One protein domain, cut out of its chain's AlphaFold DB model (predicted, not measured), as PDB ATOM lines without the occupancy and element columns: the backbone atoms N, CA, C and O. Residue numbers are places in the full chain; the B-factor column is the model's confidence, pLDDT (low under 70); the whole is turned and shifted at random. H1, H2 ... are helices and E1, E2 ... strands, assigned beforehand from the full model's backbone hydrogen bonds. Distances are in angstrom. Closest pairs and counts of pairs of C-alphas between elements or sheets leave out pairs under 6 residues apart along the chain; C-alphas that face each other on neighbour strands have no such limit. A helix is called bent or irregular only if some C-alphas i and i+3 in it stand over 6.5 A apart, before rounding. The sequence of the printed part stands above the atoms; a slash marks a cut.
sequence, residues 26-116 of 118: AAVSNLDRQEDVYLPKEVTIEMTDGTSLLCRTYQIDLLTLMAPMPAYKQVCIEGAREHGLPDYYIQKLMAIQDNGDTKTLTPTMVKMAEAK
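Overview. This is residues 26 to 116 of the 118 residues of the protein "Gamma-glutamylcyclotransferase" of Stichopus japonicus (UniProt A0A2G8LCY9). Two hairpins make the two ends of a loosely joined model: a long strand hairpin of E1 and E2, in which E2 bends at residue 56, and a helical hairpin of H2 and H3. H1 lies near the base of the strand hairpin and H4 lies beside H2; the two short helices come close to each other at Gln 34 and Met 112, and residues 60 to 69 join the two hairpins by a looping link. The printed part has 91 residues with four named helices and two named strands, in the order H1, E1, E2, H2, H3, H4; the sheet, E1 - E2, is antiparallel, and the class is mixed, helices and strands. The whole is only just loose, close to compact, with a radius of gyration of the C-alphas of 14.9 A and spans of 40 by 32 by 27 A.

Along the chain. Strand E1, residues 39 to 46, is 21.6 A long and begins with C-alpha 39 at (41.103, -22.021, -15.897). Strand E2, residues 52 to 59, is 20.2 A long and bends by 56 degrees at residue 56. Helix H1, residues 26 to 34, spans 14.1 A from C-alpha 26 at (49.384, -20.309, 0.514); it is irregular, but only just, with C-alphas 26 and 29 6.8 A apart. H2, residues 70 to 82, is the longest helix, at 18.1 A. H3, residues 87 to 94, and H4, residues 107 to 114, are each 10.4 A long; H4 ends with C-alpha 114 at (47.302, -37.530, -4.426).

Arrangement. E1 and E2 form an antiparallel hairpin, their directions 151 degrees apart. N 41 and O 57, at 2.8 A, and N 55 and O 43, at 2.9 A, are within hydrogen-bond range. The closest C-alphas of H1 and E1 are those of Asp 32 and Pro 40, 7.4 A apart. H1 and H4 are close but not clearly touching: their closest C-alphas, of Gln 34 and Met 112, are 7.6 A apart. H2 and H4 are near each other. H2 and H3 touch and form a helical hairpin, at a shallow tilt of 13 degrees, opposite ways; their closest C-alphas, of Ile 77 and Ile 90, are 6.2 A apart. H3 is apart from both strands. Every O i to N i+4 pair is within hydrogen-bond range in H2, H3 and H4; in H1 4 of 5 are.

Size, cuts and confidence. The C-alphas farthest apart, of Thr 51 and Thr 102, are 41.1 A apart. The printed part has no cut. The link from H3 to H4, residues 95 to 106, is long. The mean pLDDT of the printed part is 88.3; residues 62 to 64 and 108 to 116 are under 70.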
ATOM      1  N   ALA A  26      48.016 -20.234   1.009       92.38
ATOM      2  CA  ALA A  26      49.384 -20.309   0.514       92.38
ATOM      3  C   ALA A  26      49.600 -21.457  -0.491       92.38
ATOM      4  O   ALA A  26      50.509 -21.373  -1.317       92.38
ATOM      5  N   ALA A  27      48.769 -22.505  -0.459       89.50
ATOM      6  CA  ALA A  27      48.847 -23.636  -1.383       89.50
ATOM      7  C   ALA A  27      48.139 -23.374  -2.726       89.50
ATOM      8  O   ALA A  27      48.397 -24.081  -3.699       89.50
ATOM      9  N   VAL A  28      47.298 -22.334  -2.827       90.44
ATOM     10  CA  VAL A  28      46.495 -22.059  -4.035       90.44
ATOM     11  C   VAL A  28      47.369 -21.831  -5.270       90.44
ATOM     12  O   VAL A  28      47.052 -22.334  -6.342       90.44
ATOM     13  N   SER A  29      48.503 -21.138  -5.136       91.00
ATOM     14  CA  SER A  29      49.424 -20.913  -6.262       91.00
ATOM     15  C   SER A  29      50.081 -22.207  -6.757       91.00
ATOM     16  O   SER A  29      50.331 -22.359  -7.953       91.00
ATOM     17  N   ASN A  30      50.332 -23.161  -5.856       90.06
ATOM     18  CA  ASN A  30      50.826 -24.484  -6.227       90.06
ATOM     19  C   ASN A  30      49.750 -25.283  -6.961       90.06
ATOM     20  O   ASN A  30      50.075 -25.940  -7.949       90.06
ATOM     21  N   LEU A  31      48.496 -25.190  -6.513       89.44
ATOM     22  CA  LEU A  31      47.360 -25.835  -7.164       89.44
ATOM     23  C   LEU A  31      47.133 -25.265  -8.571       89.44
ATOM     24  O   LEU A  31      47.063 -26.021  -9.533       89.44
ATOM     25  N   ASP A  32      47.161 -23.939  -8.719       90.94
ATOM     26  CA  ASP A  32      47.073 -23.270 -10.023       90.94
ATOM     27  C   ASP A  32      48.192 -23.716 -10.979       90.94
ATOM     28  O   ASP A  32      47.959 -23.894 -12.170       90.94
ATOM     29  N   ARG A  33      49.408 -23.947 -10.466       90.06
ATOM     30  CA  ARG A  33      50.535 -24.447 -11.269       90.06
ATOM     31  C   ARG A  33      50.377 -25.915 -11.674       90.06
ATOM     32  O   ARG A  33      50.908 -26.308 -12.707       90.06
ATOM     33  N   GLN A  34      49.730 -26.742 -10.853       85.31
ATOM     34  CA  GLN A  34      49.437 -28.138 -11.202       85.31
ATOM     35  C   GLN A  34      48.354 -28.243 -12.283       85.31
ATOM     36  O   GLN A  34      48.356 -29.202 -13.049       85.31
ATOM     37  N   GLU A  35      47.454 -27.260 -12.338       86.56
ATOM     38  CA  GLU A  35      46.312 -27.190 -13.251       86.56
ATOM     39  C   GLU A  35      46.556 -26.162 -14.370       86.56
ATOM     40  O   GLU A  35      45.625 -25.513 -14.831       86.56
ATOM     41  N   ASP A  36      47.807 -25.984 -14.806       85.31
ATOM     42  CA  ASP A  36      48.250 -24.921 -15.725       85.31
ATOM     43  C   ASP A  36      47.519 -24.881 -17.082       85.31
ATOM     44  O   ASP A  36      47.469 -23.838 -17.736       85.31
ATOM     45  N   VAL A  37      46.920 -26.000 -17.496       85.50
ATOM     46  CA  VAL A  37      46.074 -26.118 -18.699       85.50
ATOM     47  C   VAL A  37      44.576 -25.879 -18.443       85.50
ATOM     48  O   VAL A  37      43.776 -25.941 -19.377       85.50
ATOM     49  N   TYR A  38      44.181 -25.614 -17.198       89.38
ATOM     50  CA  TYR A  38      42.816 -25.307 -16.777       89.38
ATOM     51  C   TYR A  38      42.684 -23.842 -16.352       89.38
ATOM     52  O   TYR A  38      43.624 -23.202 -15.889       89.38
ATOM     53  N   LEU A  39      41.461 -23.322 -16.440       90.88
ATOM     54  CA  LEU A  39      41.103 -22.021 -15.897       90.88
ATOM     55  C   LEU A  39      40.462 -22.187 -14.514       90.88
ATOM     56  O   LEU A  39      39.540 -23.000 -14.366       90.88
ATOM     57  N   PRO A  40      40.895 -21.417 -13.502       93.38
ATOM     58  CA  PRO A  40      40.232 -21.420 -12.211       93.38
ATOM     59  C   PRO A  40      38.823 -20.840 -12.332       93.38
ATOM     60  O   PRO A  40      38.593 -19.833 -13.006       93.38
ATOM     61  N   LYS A  41      37.877 -21.459 -11.635       93.88
ATOM     62  CA  LYS A  41      36.470 -21.071 -11.603       93.88
ATOM     63  C   LYS A  41      35.956 -21.120 -10.175       93.88
ATOM     64  O   LYS A  41      36.250 -22.048  -9.429       93.88
ATOM     65  N   GLU A  42      35.162 -20.130  -9.807       95.75
ATOM     66  CA  GLU A  42      34.436 -20.129  -8.545       95.75
ATOM     67  C   GLU A  42      33.029 -20.698  -8.760       95.75
ATOM     68  O   GLU A  42      32.351 -20.357  -9.732       95.75
ATOM     69  N   VAL A  43      32.612 -21.610  -7.886       95.50
ATOM     70  CA  VAL A  43      31.318 -22.293  -7.953       95.50
ATOM     71  C   VAL A  43      30.689 -22.376  -6.567       95.50
ATOM     72  O   VAL A  43      31.377 -22.600  -5.571       95.50
ATOM     73  N   THR A  44      29.367 -22.233  -6.507       96.44
ATOM     74  CA  THR A  44      28.598 -22.508  -5.291       96.44
ATOM     75  C   THR A  44      28.246 -23.990  -5.251       96.44
ATOM     76  O   THR A  44      27.595 -24.498  -6.163       96.44
ATOM     77  N   ILE A  45      28.675 -24.677  -4.198       96.44
ATOM     78  CA  ILE A  45      28.426 -26.096  -3.956       96.44
ATOM     79  C   ILE A  45      27.316 -26.241  -2.921       96.44
ATOM     80  O   ILE A  45      27.402 -25.653  -1.844       96.44
ATOM     81  N   GLU A  46      26.303 -27.043  -3.236       96.19
ATOM     82  CA  GLU A  46      25.291 -27.488  -2.279       96.19
ATOM     83  C   GLU A  46      25.812 -28.715  -1.524       96.19
ATOM     84  O   GLU A  46      26.177 -29.730  -2.125       96.19
ATOM     85  N   MET A  47      25.881 -28.606  -0.201       94.75
ATOM     86  CA  MET A  47      26.337 -29.665   0.689       94.75
ATOM     87  C   MET A  47      25.174 -30.582   1.073       94.75
ATOM     88  O   MET A  47      24.004 -30.206   1.032       94.75
ATOM     89  N   THR A  48      25.493 -31.803   1.498       89.44
ATOM     90  CA  THR A  48      24.480 -32.810   1.874       89.44
ATOM     91  C   THR A  48      23.673 -32.444   3.122       89.44
ATOM     92  O   THR A  48      22.578 -32.971   3.311       89.44
ATOM     93  N   ASP A  49      24.177 -31.530   3.948       92.00
ATOM     94  CA  ASP A  49      23.479 -30.961   5.105       92.00
ATOM     95  C   ASP A  49      22.578 -29.760   4.745       92.00
ATOM     96  O   ASP A  49      21.977 -29.151   5.628       92.00
ATOM     97  N   GLY A  50      22.471 -29.425   3.453       92.94
ATOM     98  CA  GLY A  50      21.687 -28.304   2.938       92.94
ATOM     99  C   GLY A  50      22.400 -26.952   3.005       92.94
ATOM    100  O   GLY A  50      21.816 -25.938   2.619       92.94
ATOM    101  N   THR A  51      23.648 -26.900   3.481       95.75
ATOM    102  CA  THR A  51      24.449 -25.672   3.434       95.75
ATOM    103  C   THR A  51      25.006 -25.421   2.034       95.75
ATOM    104  O   THR A  51      24.979 -26.283   1.155       95.75
ATOM    105  N   SER A  52      25.497 -24.206   1.794       96.81
ATOM    106  CA  SER A  52      26.164 -23.855   0.541       96.81
ATOM    107  C   SER A  52      27.544 -23.279   0.809       96.81
ATOM    108  O   SER A  52      27.711 -22.454   1.708       96.81
ATOM    109  N   LEU A  53      28.522 -23.694   0.008       96.88
ATOM    110  CA  LEU A  53      29.904 -23.231   0.092       96.88
ATOM    111  C   LEU A  53      30.345 -22.632  -1.237       96.88
ATOM    112  O   LEU A  53      30.079 -23.186  -2.299       96.88
ATOM    113  N   LEU A  54      31.056 -21.511  -1.166       97.12
ATOM    114  CA  LEU A  54      31.764 -20.957  -2.310       97.12
ATOM    115  C   LEU A  54      33.120 -21.656  -2.412       97.12
ATOM    116  O   LEU A  54      33.910 -21.624  -1.467       97.12
ATOM    117  N   CYS A  55      33.371 -22.335  -3.525       96.75
ATOM    118  CA  CYS A  55      34.570 -23.139  -3.719       96.75
ATOM    119  C   CYS A  55      35.270 -22.780  -5.026       96.75
ATOM    120  O   CYS A  55      34.639 -22.439  -6.028       96.75
ATOM    121  N   ARG A  56      36.596 -22.917  -5.023       95.50
ATOM    122  CA  ARG A  56      37.412 -22.884  -6.235       95.50
ATOM    123  C   ARG A  56      37.425 -24.273  -6.872       95.50
ATOM    124  O   ARG A  56      37.579 -25.274  -6.181       95.50
ATOM    125  N   THR A  57      37.288 -24.316  -8.188       95.00
ATOM    126  CA  THR A  57      37.470 -25.495  -9.041       95.00
ATOM    127  C   THR A  57      38.208 -25.088 -10.320       95.00
ATOM    128  O   THR A  57      38.542 -23.917 -10.499       95.00
ATOM    129  N   TYR A  58      38.460 -26.041 -11.211       93.19
ATOM    130  CA  TYR A  58      39.186 -25.842 -12.460       93.19
ATOM    131  C   TYR A  58      38.373 -26.375 -13.641       93.19
ATOM    132  O   TYR A  58      37.735 -27.425 -13.556       93.19
ATOM    133  N   GLN A  59      38.384 -25.639 -14.750       92.12
ATOM    134  CA  GLN A  59      37.659 -25.983 -15.972       92.12
ATOM    135  C   GLN A  59      38.560 -25.784 -17.200       92.12
ATOM    136  O   GLN A  59      39.188 -24.741 -17.351       92.12
ATOM    137  N   ILE A  60      38.600 -26.770 -18.098       88.31
ATOM    138  CA  ILE A  60      39.211 -26.642 -19.434       88.31
ATOM    139  C   ILE A  60      38.252 -25.913 -20.387       88.31
ATOM    140  O   ILE A  60      37.047 -26.194 -20.393       88.31
ATOM    141  N   ASP A  61      38.799 -25.034 -21.231       74.81
ATOM    142  CA  ASP A  61      38.085 -24.458 -22.375       74.81
ATOM    143  C   ASP A  61      37.833 -25.529 -23.456       74.81
ATOM    144  O   ASP A  61      38.717 -26.315 -23.792       74.81
ATOM    145  N   LEU A  62      36.604 -25.580 -23.975       65.25
ATOM    146  CA  LEU A  62      35.910 -26.726 -24.597       65.25
ATOM    147  C   LEU A  62      36.483 -27.252 -25.932       65.25
ATOM    148  O   LEU A  62      35.793 -27.942 -26.684       65.25
ATOM    149  N   LEU A  63      37.738 -26.955 -26.246       63.41
ATOM    150  CA  LEU A  63      38.330 -27.155 -27.562       63.41
ATOM    151  C   LEU A  63      38.442 -28.630 -27.976       63.41
ATOM    152  O   LEU A  63      38.386 -28.906 -29.174       63.41
ATOM    153  N   THR A  64      38.547 -29.601 -27.052       67.50
ATOM    154  CA  THR A  64      38.486 -31.041 -27.401       67.50
ATOM    155  C   THR A  64      38.132 -31.931 -26.199       67.50
ATOM    156  O   THR A  64      38.961 -32.159 -25.322       67.50
ATOM    157  N   LEU A  65      36.919 -32.497 -26.171       81.00
ATOM    158  CA  LEU A  65      36.573 -33.581 -25.242       81.00
ATOM    159  C   LEU A  65      37.025 -34.924 -25.828       81.00
ATOM    160  O   LEU A  65      36.685 -35.258 -26.961       81.00
ATOM    161  N   MET A  66      37.768 -35.704 -25.046       88.81
ATOM    162  CA  MET A  66      38.256 -37.032 -25.425       88.81
ATOM    163  C   MET A  66      37.862 -38.061 -24.362       88.81
ATOM    164  O   MET A  66      37.641 -37.710 -23.203       88.81
ATOM    165  N   ALA A  67      37.793 -39.338 -24.742       92.38
ATOM    166  CA  ALA A  67      37.578 -40.415 -23.780       92.38
ATOM    167  C   ALA A  67      38.771 -40.518 -22.803       92.38
ATOM    168  O   ALA A  67      39.922 -40.354 -23.231       92.38
ATOM    169  N   PRO A  68      38.531 -40.780 -21.506       92.56
ATOM    170  CA  PRO A  68      39.603 -40.961 -20.538       92.56
ATOM    171  C   PRO A  68      40.360 -42.266 -20.784       92.56
ATOM    172  O   PRO A  68      39.841 -43.203 -21.393       92.56
ATOM    173  N   MET A  69      41.570 -42.358 -20.237       93.38
ATOM    174  CA  MET A  69      42.236 -43.648 -20.075       93.38
ATOM    175  C   MET A  69      41.532 -44.507 -19.010       93.38
ATOM    176  O   MET A  69      41.104 -43.955 -17.988       93.38
ATOM    177  N   PRO A  70      41.513 -45.847 -19.160       93.75
ATOM    178  CA  PRO A  70      41.027 -46.776 -18.138       93.75
ATOM    179  C   PRO A  70      41.607 -46.517 -16.742       93.75
ATOM    180  O   PRO A  70      40.863 -46.430 -15.768       93.75
ATOM    181  N   ALA A  71      42.926 -46.318 -16.637       91.94
ATOM    182  CA  ALA A  71      43.589 -46.096 -15.350       91.94
ATOM    183  C   ALA A  71      43.159 -44.776 -14.676       91.94
ATOM    184  O   ALA A  71      42.954 -44.739 -13.468       91.94
ATOM    185  N   TYR A  72      42.964 -43.704 -15.452       91.19
ATOM    186  CA  TYR A  72      42.472 -42.423 -14.931       91.19
ATOM    187  C   TYR A  72      41.017 -42.525 -14.459       91.19
ATOM    188  O   TYR A  72      40.685 -42.104 -13.353       91.19
ATOM    189  N   LYS A  73      40.157 -43.162 -15.266       93.94
ATOM    190  CA  LYS A  73      38.767 -43.456 -14.900       93.94
ATOM    191  C   LYS A  73      38.692 -44.256 -13.594       93.94
ATOM    192  O   LYS A  73      37.864 -43.940 -12.741       93.94
ATOM    193  N   GLN A  74      39.561 -45.252 -13.423       94.12
ATOM    194  CA  GLN A  74      39.612 -46.069 -12.212       94.12
ATOM    195  C   GLN A  74      39.966 -45.238 -10.971       94.12
ATOM    196  O   GLN A  74      39.267 -45.356  -9.968       94.12
ATOM    197  N   VAL A  75      40.949 -44.332 -11.057       92.19
ATOM    198  CA  VAL A  75      41.283 -43.401  -9.960       92.19
ATOM    199  C   VAL A  75      40.077 -42.544  -9.562       92.19
ATOM    200  O   VAL A  75      39.798 -42.392  -8.375       92.19
ATOM    201  N   CYS A  76      39.307 -42.024 -10.525       94.06
ATOM    202  CA  CYS A  76      38.095 -41.258 -10.218       94.06
ATOM    203  C   CYS A  76      37.022 -42.104  -9.510       94.06
ATOM    204  O   CYS A  76      36.369 -41.623  -8.586       94.06
ATOM    205  N   ILE A  77      36.834 -43.358  -9.935       96.31
ATOM    206  CA  ILE A  77      35.882 -44.294  -9.317       96.31
ATOM    207  C   ILE A  77      36.317 -44.645  -7.891       96.31
ATOM    208  O   ILE A  77      35.486 -44.677  -6.984       96.31
ATOM    209  N   GLU A  78      37.605 -44.911  -7.688       95.69
ATOM    210  CA  GLU A  78      38.172 -45.239  -6.381       95.69
ATOM    211  C   GLU A  78      38.088 -44.053  -5.426       95.69
ATOM    212  O   GLU A  78      37.584 -44.229  -4.324       95.69
ATOM    213  N   GLY A  79      38.441 -42.842  -5.866       94.25
ATOM    214  CA  GLY A  79      38.276 -41.630  -5.062       94.25
ATOM    215  C   GLY A  79      36.810 -41.348  -4.710       94.25
ATOM    216  O   GLY A  79      36.497 -40.990  -3.577       94.25
ATOM    217  N   ALA A  80      35.878 -41.580  -5.642       96.19
ATOM    218  CA  ALA A  80      34.448 -41.452  -5.360       96.19
ATOM    219  C   ALA A  80      33.972 -42.453  -4.290       96.19
ATOM    220  O   ALA A  80      33.186 -42.086  -3.417       96.19
ATOM    221  N   ARG A  81      34.464 -43.699  -4.328       97.69
ATOM    222  CA  ARG A  81      34.176 -44.720  -3.304       97.69
ATOM    223  C   ARG A  81      34.822 -44.385  -1.962       97.69
ATOM    224  O   ARG A  81      34.144 -44.464  -0.944       97.69
ATOM    225  N   GLU A  82      36.098 -43.996  -1.970       96.81
ATOM    226  CA  GLU A  82      36.878 -43.609  -0.784       96.81
ATOM    227  C   GLU A  82      36.157 -42.513   0.010       96.81
ATOM    228  O   GLU A  82      36.060 -42.591   1.232       96.81
ATOM    229  N   HIS A  83      35.588 -41.531  -0.692       95.44
ATOM    230  CA  HIS A  83      34.916 -40.381  -0.085       95.44
ATOM    231  C   HIS A  83      33.389 -40.512   0.014       95.44
ATOM    232  O   HIS A  83      32.711 -39.531   0.319       95.44
ATOM    233  N   GLY A  84      32.833 -41.705  -0.215       96.19
ATOM    234  CA  GLY A  84      31.413 -41.982   0.023       96.19
ATOM    235  C   GLY A  84      30.451 -41.197  -0.874       96.19
ATOM    236  O   GLY A  84      29.364 -40.825  -0.429       96.19
ATOM    237  N   LEU A  85      30.828 -40.925  -2.129       96.62
ATOM    238  CA  LEU A  85      29.903 -40.334  -3.099       96.62
ATOM    239  C   LEU A  85      28.725 -41.294  -3.366       96.62
ATOM    240  O   LEU A  85      28.889 -42.510  -3.266       96.62
ATOM    241  N   PRO A  86      27.539 -40.783  -3.751       97.06
ATOM    242  CA  PRO A  86      26.362 -41.626  -3.940       97.06
ATOM    243  C   PRO A  86      26.570 -42.744  -4.965       97.06
ATOM    244  O   PRO A  86      27.106 -42.508  -6.052       97.06
ATOM    245  N   ASP A  87      26.034 -43.933  -4.680       97.94
ATOM    246  CA  ASP A  87      26.167 -45.115  -5.545       97.94
ATOM    247  C   ASP A  87      25.744 -44.843  -6.989       97.94
ATOM    248  O   ASP A  87      26.435 -45.230  -7.930       97.94
ATOM    249  N   TYR A  88      24.641 -44.117  -7.192       97.38
ATOM    250  CA  TYR A  88      24.173 -43.787  -8.540       97.38
ATOM    251  C   TYR A  88      25.189 -42.941  -9.323       97.38
ATOM    252  O   TYR A  88      25.240 -43.013 -10.551       97.38
ATOM    253  N   TYR A  89      25.984 -42.123  -8.634       97.62
ATOM    254  CA  TYR A  89      27.017 -41.307  -9.255       97.62
ATOM    255  C   TYR A  89      28.257 -42.143  -9.570       97.62
ATOM    256  O   TYR A  89      28.801 -42.036 -10.667       97.62
ATOM    257  N   ILE A  90      28.641 -43.057  -8.676       98.31
ATOM    258  CA  ILE A  90      29.698 -44.040  -8.943       98.31
ATOM    259  C   ILE A  90      29.336 -44.890 -10.171       98.31
ATOM    260  O   ILE A  90      30.169 -45.070 -11.057       98.31
ATOM    261  N   GLN A  91      28.080 -45.335 -10.293       98.38
ATOM    262  CA  GLN A  91      27.605 -46.052 -11.483       98.38
ATOM    263  C   GLN A  91      27.684 -45.191 -12.754       98.38
ATOM    264  O   GLN A  91      28.086 -45.690 -13.805       98.38
ATOM    265  N   LYS A  92      27.376 -43.887 -12.668       97.75
ATOM    266  CA  LYS A  92      27.580 -42.955 -13.791       97.75
ATOM    267  C   LYS A  92      29.049 -42.881 -14.211       97.75
ATOM    268  O   LYS A  92      29.309 -42.928 -15.408       97.75
ATOM    269  N   LEU A  93      29.993 -42.811 -13.267       97.31
ATOM    270  CA  LEU A  93      31.432 -42.817 -13.571       97.31
ATOM    271  C   LEU A  93      31.871 -44.136 -14.228       97.31
ATOM    272  O   LEU A  93      32.595 -44.123 -15.221       97.31
ATOM    273  N   MET A  94      31.395 -45.276 -13.717       97.62
ATOM    274  CA  MET A  94      31.690 -46.602 -14.277       97.62
ATOM    275  C   MET A  94      31.175 -46.761 -15.715       97.62
ATOM    276  O   MET A  94      31.842 -47.405 -16.530       97.62
ATOM    277  N   ALA A  95      30.035 -46.145 -16.037       97.81
ATOM    278  CA  ALA A  95      29.414 -46.189 -17.359       97.81
ATOM    279  C   ALA A  95      30.097 -45.298 -18.417       97.81
ATOM    280  O   ALA A  95      29.787 -45.430 -19.601       97.81
ATOM    281  N   ILE A  96      31.015 -44.401 -18.032       95.69
ATOM    282  CA  ILE A  96      31.772 -43.578 -18.991       95.69
ATOM    283  C   ILE A  96      32.634 -44.491 -19.864       95.69
ATOM    284  O   ILE A  96      33.417 -45.285 -19.347       95.69
ATOM    285  N   GLN A  97      32.527 -44.368 -21.186       95.81
ATOM    286  CA  GLN A  97      33.392 -45.099 -22.107       95.81
ATOM    287  C   GLN A  97      34.822 -44.545 -22.040       95.81
ATOM    288  O   GLN A  97      35.040 -43.354 -22.259       95.81
ATOM    289  N   ASP A  98      35.784 -45.413 -21.737       94.38
ATOM    290  CA  ASP A  98      37.215 -45.115 -21.822       94.38
ATOM    291  C   ASP A  98      37.776 -45.456 -23.215       94.38
ATOM    292  O   ASP A  98      37.089 -46.017 -24.073       94.38
ATOM    293  N   ASN A  99      39.020 -45.059 -23.471       93.88
ATOM    294  CA  ASN A  99      39.688 -45.270 -24.756       93.88
ATOM    295  C   ASN A  99      40.371 -46.649 -24.896       93.88
ATOM    296  O   ASN A  99      41.027 -46.889 -25.908       93.88
ATOM    297  N   GLY A 100      40.257 -47.538 -23.899       92.44
ATOM    298  CA  GLY A 100      40.877 -48.869 -23.909       92.44
ATOM    299  C   GLY A 100      42.411 -48.909 -23.806       92.44
ATOM    300  O   GLY A 100      42.986 -49.990 -23.934       92.44
ATOM    301  N   ASP A 101      43.097 -47.781 -23.580       89.00
ATOM    302  CA  ASP A 101      44.561 -47.757 -23.443       89.00
ATOM    303  C   ASP A 101      45.000 -48.461 -22.141       89.00
ATOM    304  O   ASP A 101      44.608 -48.084 -21.037       89.00
ATOM    305  N   THR A 102      45.837 -49.492 -22.262       86.69
ATOM    306  CA  THR A 102      46.284 -50.334 -21.136       86.69
ATOM    307  C   THR A 102      47.503 -49.777 -20.399       86.69
ATOM    308  O   THR A 102      48.000 -50.405 -19.462       86.69
ATOM    309  N   LYS A 103      47.998 -48.595 -20.788       85.50
ATOM    310  CA  LYS A 103      49.079 -47.911 -20.070       85.50
ATOM    311  C   LYS A 103      48.681 -47.625 -18.623       85.50
ATOM    312  O   LYS A 103      47.600 -47.118 -18.326       85.50
ATOM    313  N   THR A 104      49.615 -47.879 -17.714       81.38
ATOM    314  CA  THR A 104      49.496 -47.493 -16.309       81.38
ATOM    315  C   THR A 104      49.804 -46.012 -16.132       81.38
ATOM    316  O   THR A 104      50.671 -45.464 -16.818       81.38
ATOM    317  N   LEU A 105      49.155 -45.370 -15.159       79.19
ATOM    318  CA  LEU A 105      49.576 -44.044 -14.717       79.19
ATOM    319  C   LEU A 105      51.009 -44.126 -14.184       79.19
ATOM    320  O   LEU A 105      51.366 -45.048 -13.450       79.19
ATOM    321  N   THR A 106      51.843 -43.167 -14.568       78.38
ATOM    322  CA  THR A 106      53.194 -43.082 -14.005       78.38
ATOM    323  C   THR A 106      53.112 -42.722 -12.517       78.38
ATOM    324  O   THR A 106      52.161 -42.048 -12.110       78.38
ATOM    325  N   PRO A 107      54.112 -43.079 -11.691       71.25
ATOM    326  CA  PRO A 107      54.151 -42.659 -10.290       71.25
ATOM    327  C   PRO A 107      54.005 -41.141 -10.115       71.25
ATOM    328  O   PRO A 107      53.400 -40.682  -9.156       71.25
ATOM    329  N   THR A 108      54.509 -40.356 -11.069       64.62
ATOM    330  CA  THR A 108      54.336 -38.899 -11.098       64.62
ATOM    331  C   THR A 108      52.873 -38.499 -11.283       64.62
ATOM    332  O   THR A 108      52.401 -37.602 -10.599       64.62
ATOM    333  N   MET A 109      52.130 -39.175 -12.164       68.81
ATOM    334  CA  MET A 109      50.699 -38.920 -12.383       68.81
ATOM    335  C   MET A 109      49.846 -39.306 -11.176       68.81
ATOM    336  O   MET A 109      48.911 -38.583 -10.846       68.81
ATOM    337  N   VAL A 110      50.192 -40.403 -10.498       67.06
ATOM    338  CA  VAL A 110      49.527 -40.818  -9.254       67.06
ATOM    339  C   VAL A 110      49.791 -39.798  -8.149       67.06
ATOM    340  O   VAL A 110      48.848 -39.275  -7.567       67.06
ATOM    341  N   LYS A 111      51.054 -39.399  -7.954       60.56
ATOM    342  CA  LYS A 111      51.414 -38.358  -6.983       60.56
ATOM    343  C   LYS A 111      50.753 -37.016  -7.272       60.56
ATOM    344  O   LYS A 111      50.408 -36.323  -6.333       60.56
ATOM    345  N   MET A 112      50.559 -36.631  -8.534       59.91
ATOM    346  CA  MET A 112      49.809 -35.412  -8.869       59.91
ATOM    347  C   MET A 112      48.316 -35.526  -8.535       59.91
ATOM    348  O   MET A 112      47.696 -34.514  -8.244       59.91
ATOM    349  N   ALA A 113      47.731 -36.726  -8.571       60.97
ATOM    350  CA  ALA A 113      46.355 -36.936  -8.125       60.97
ATOM    351  C   ALA A 113      46.244 -36.929  -6.590       60.97
ATOM    352  O   ALA A 113      45.277 -36.400  -6.049       60.97
ATOM    353  N   GLU A 114      47.243 -37.476  -5.893       57.38
ATOM    354  CA  GLU A 114      47.302 -37.530  -4.426       57.38
ATOM    355  C   GLU A 114      47.699 -36.190  -3.795       57.38
ATOM    356  O   GLU A 114      47.095 -35.792  -2.810       57.38
ATOM    357  N   ALA A 115      48.645 -35.452  -4.380       53.34
ATOM    358  CA  ALA A 115      49.129 -34.163  -3.875       53.34
ATOM    359  C   ALA A 115      48.104 -33.026  -4.006       53.34
ATOM    360  O   ALA A 115      48.362 -31.923  -3.543       53.34
ATOM    361  N   LYS A 116      46.945 -33.280  -4.626       58.03
ATOM    362  CA  LYS A 116      45.771 -32.396  -4.538       58.03
ATOM    363  C   LYS A 116      45.061 -32.506  -3.176       58.03
ATOM    364  O   LYS A 116      44.136 -31.737  -2.930       58.03
TER     365      LYS A 116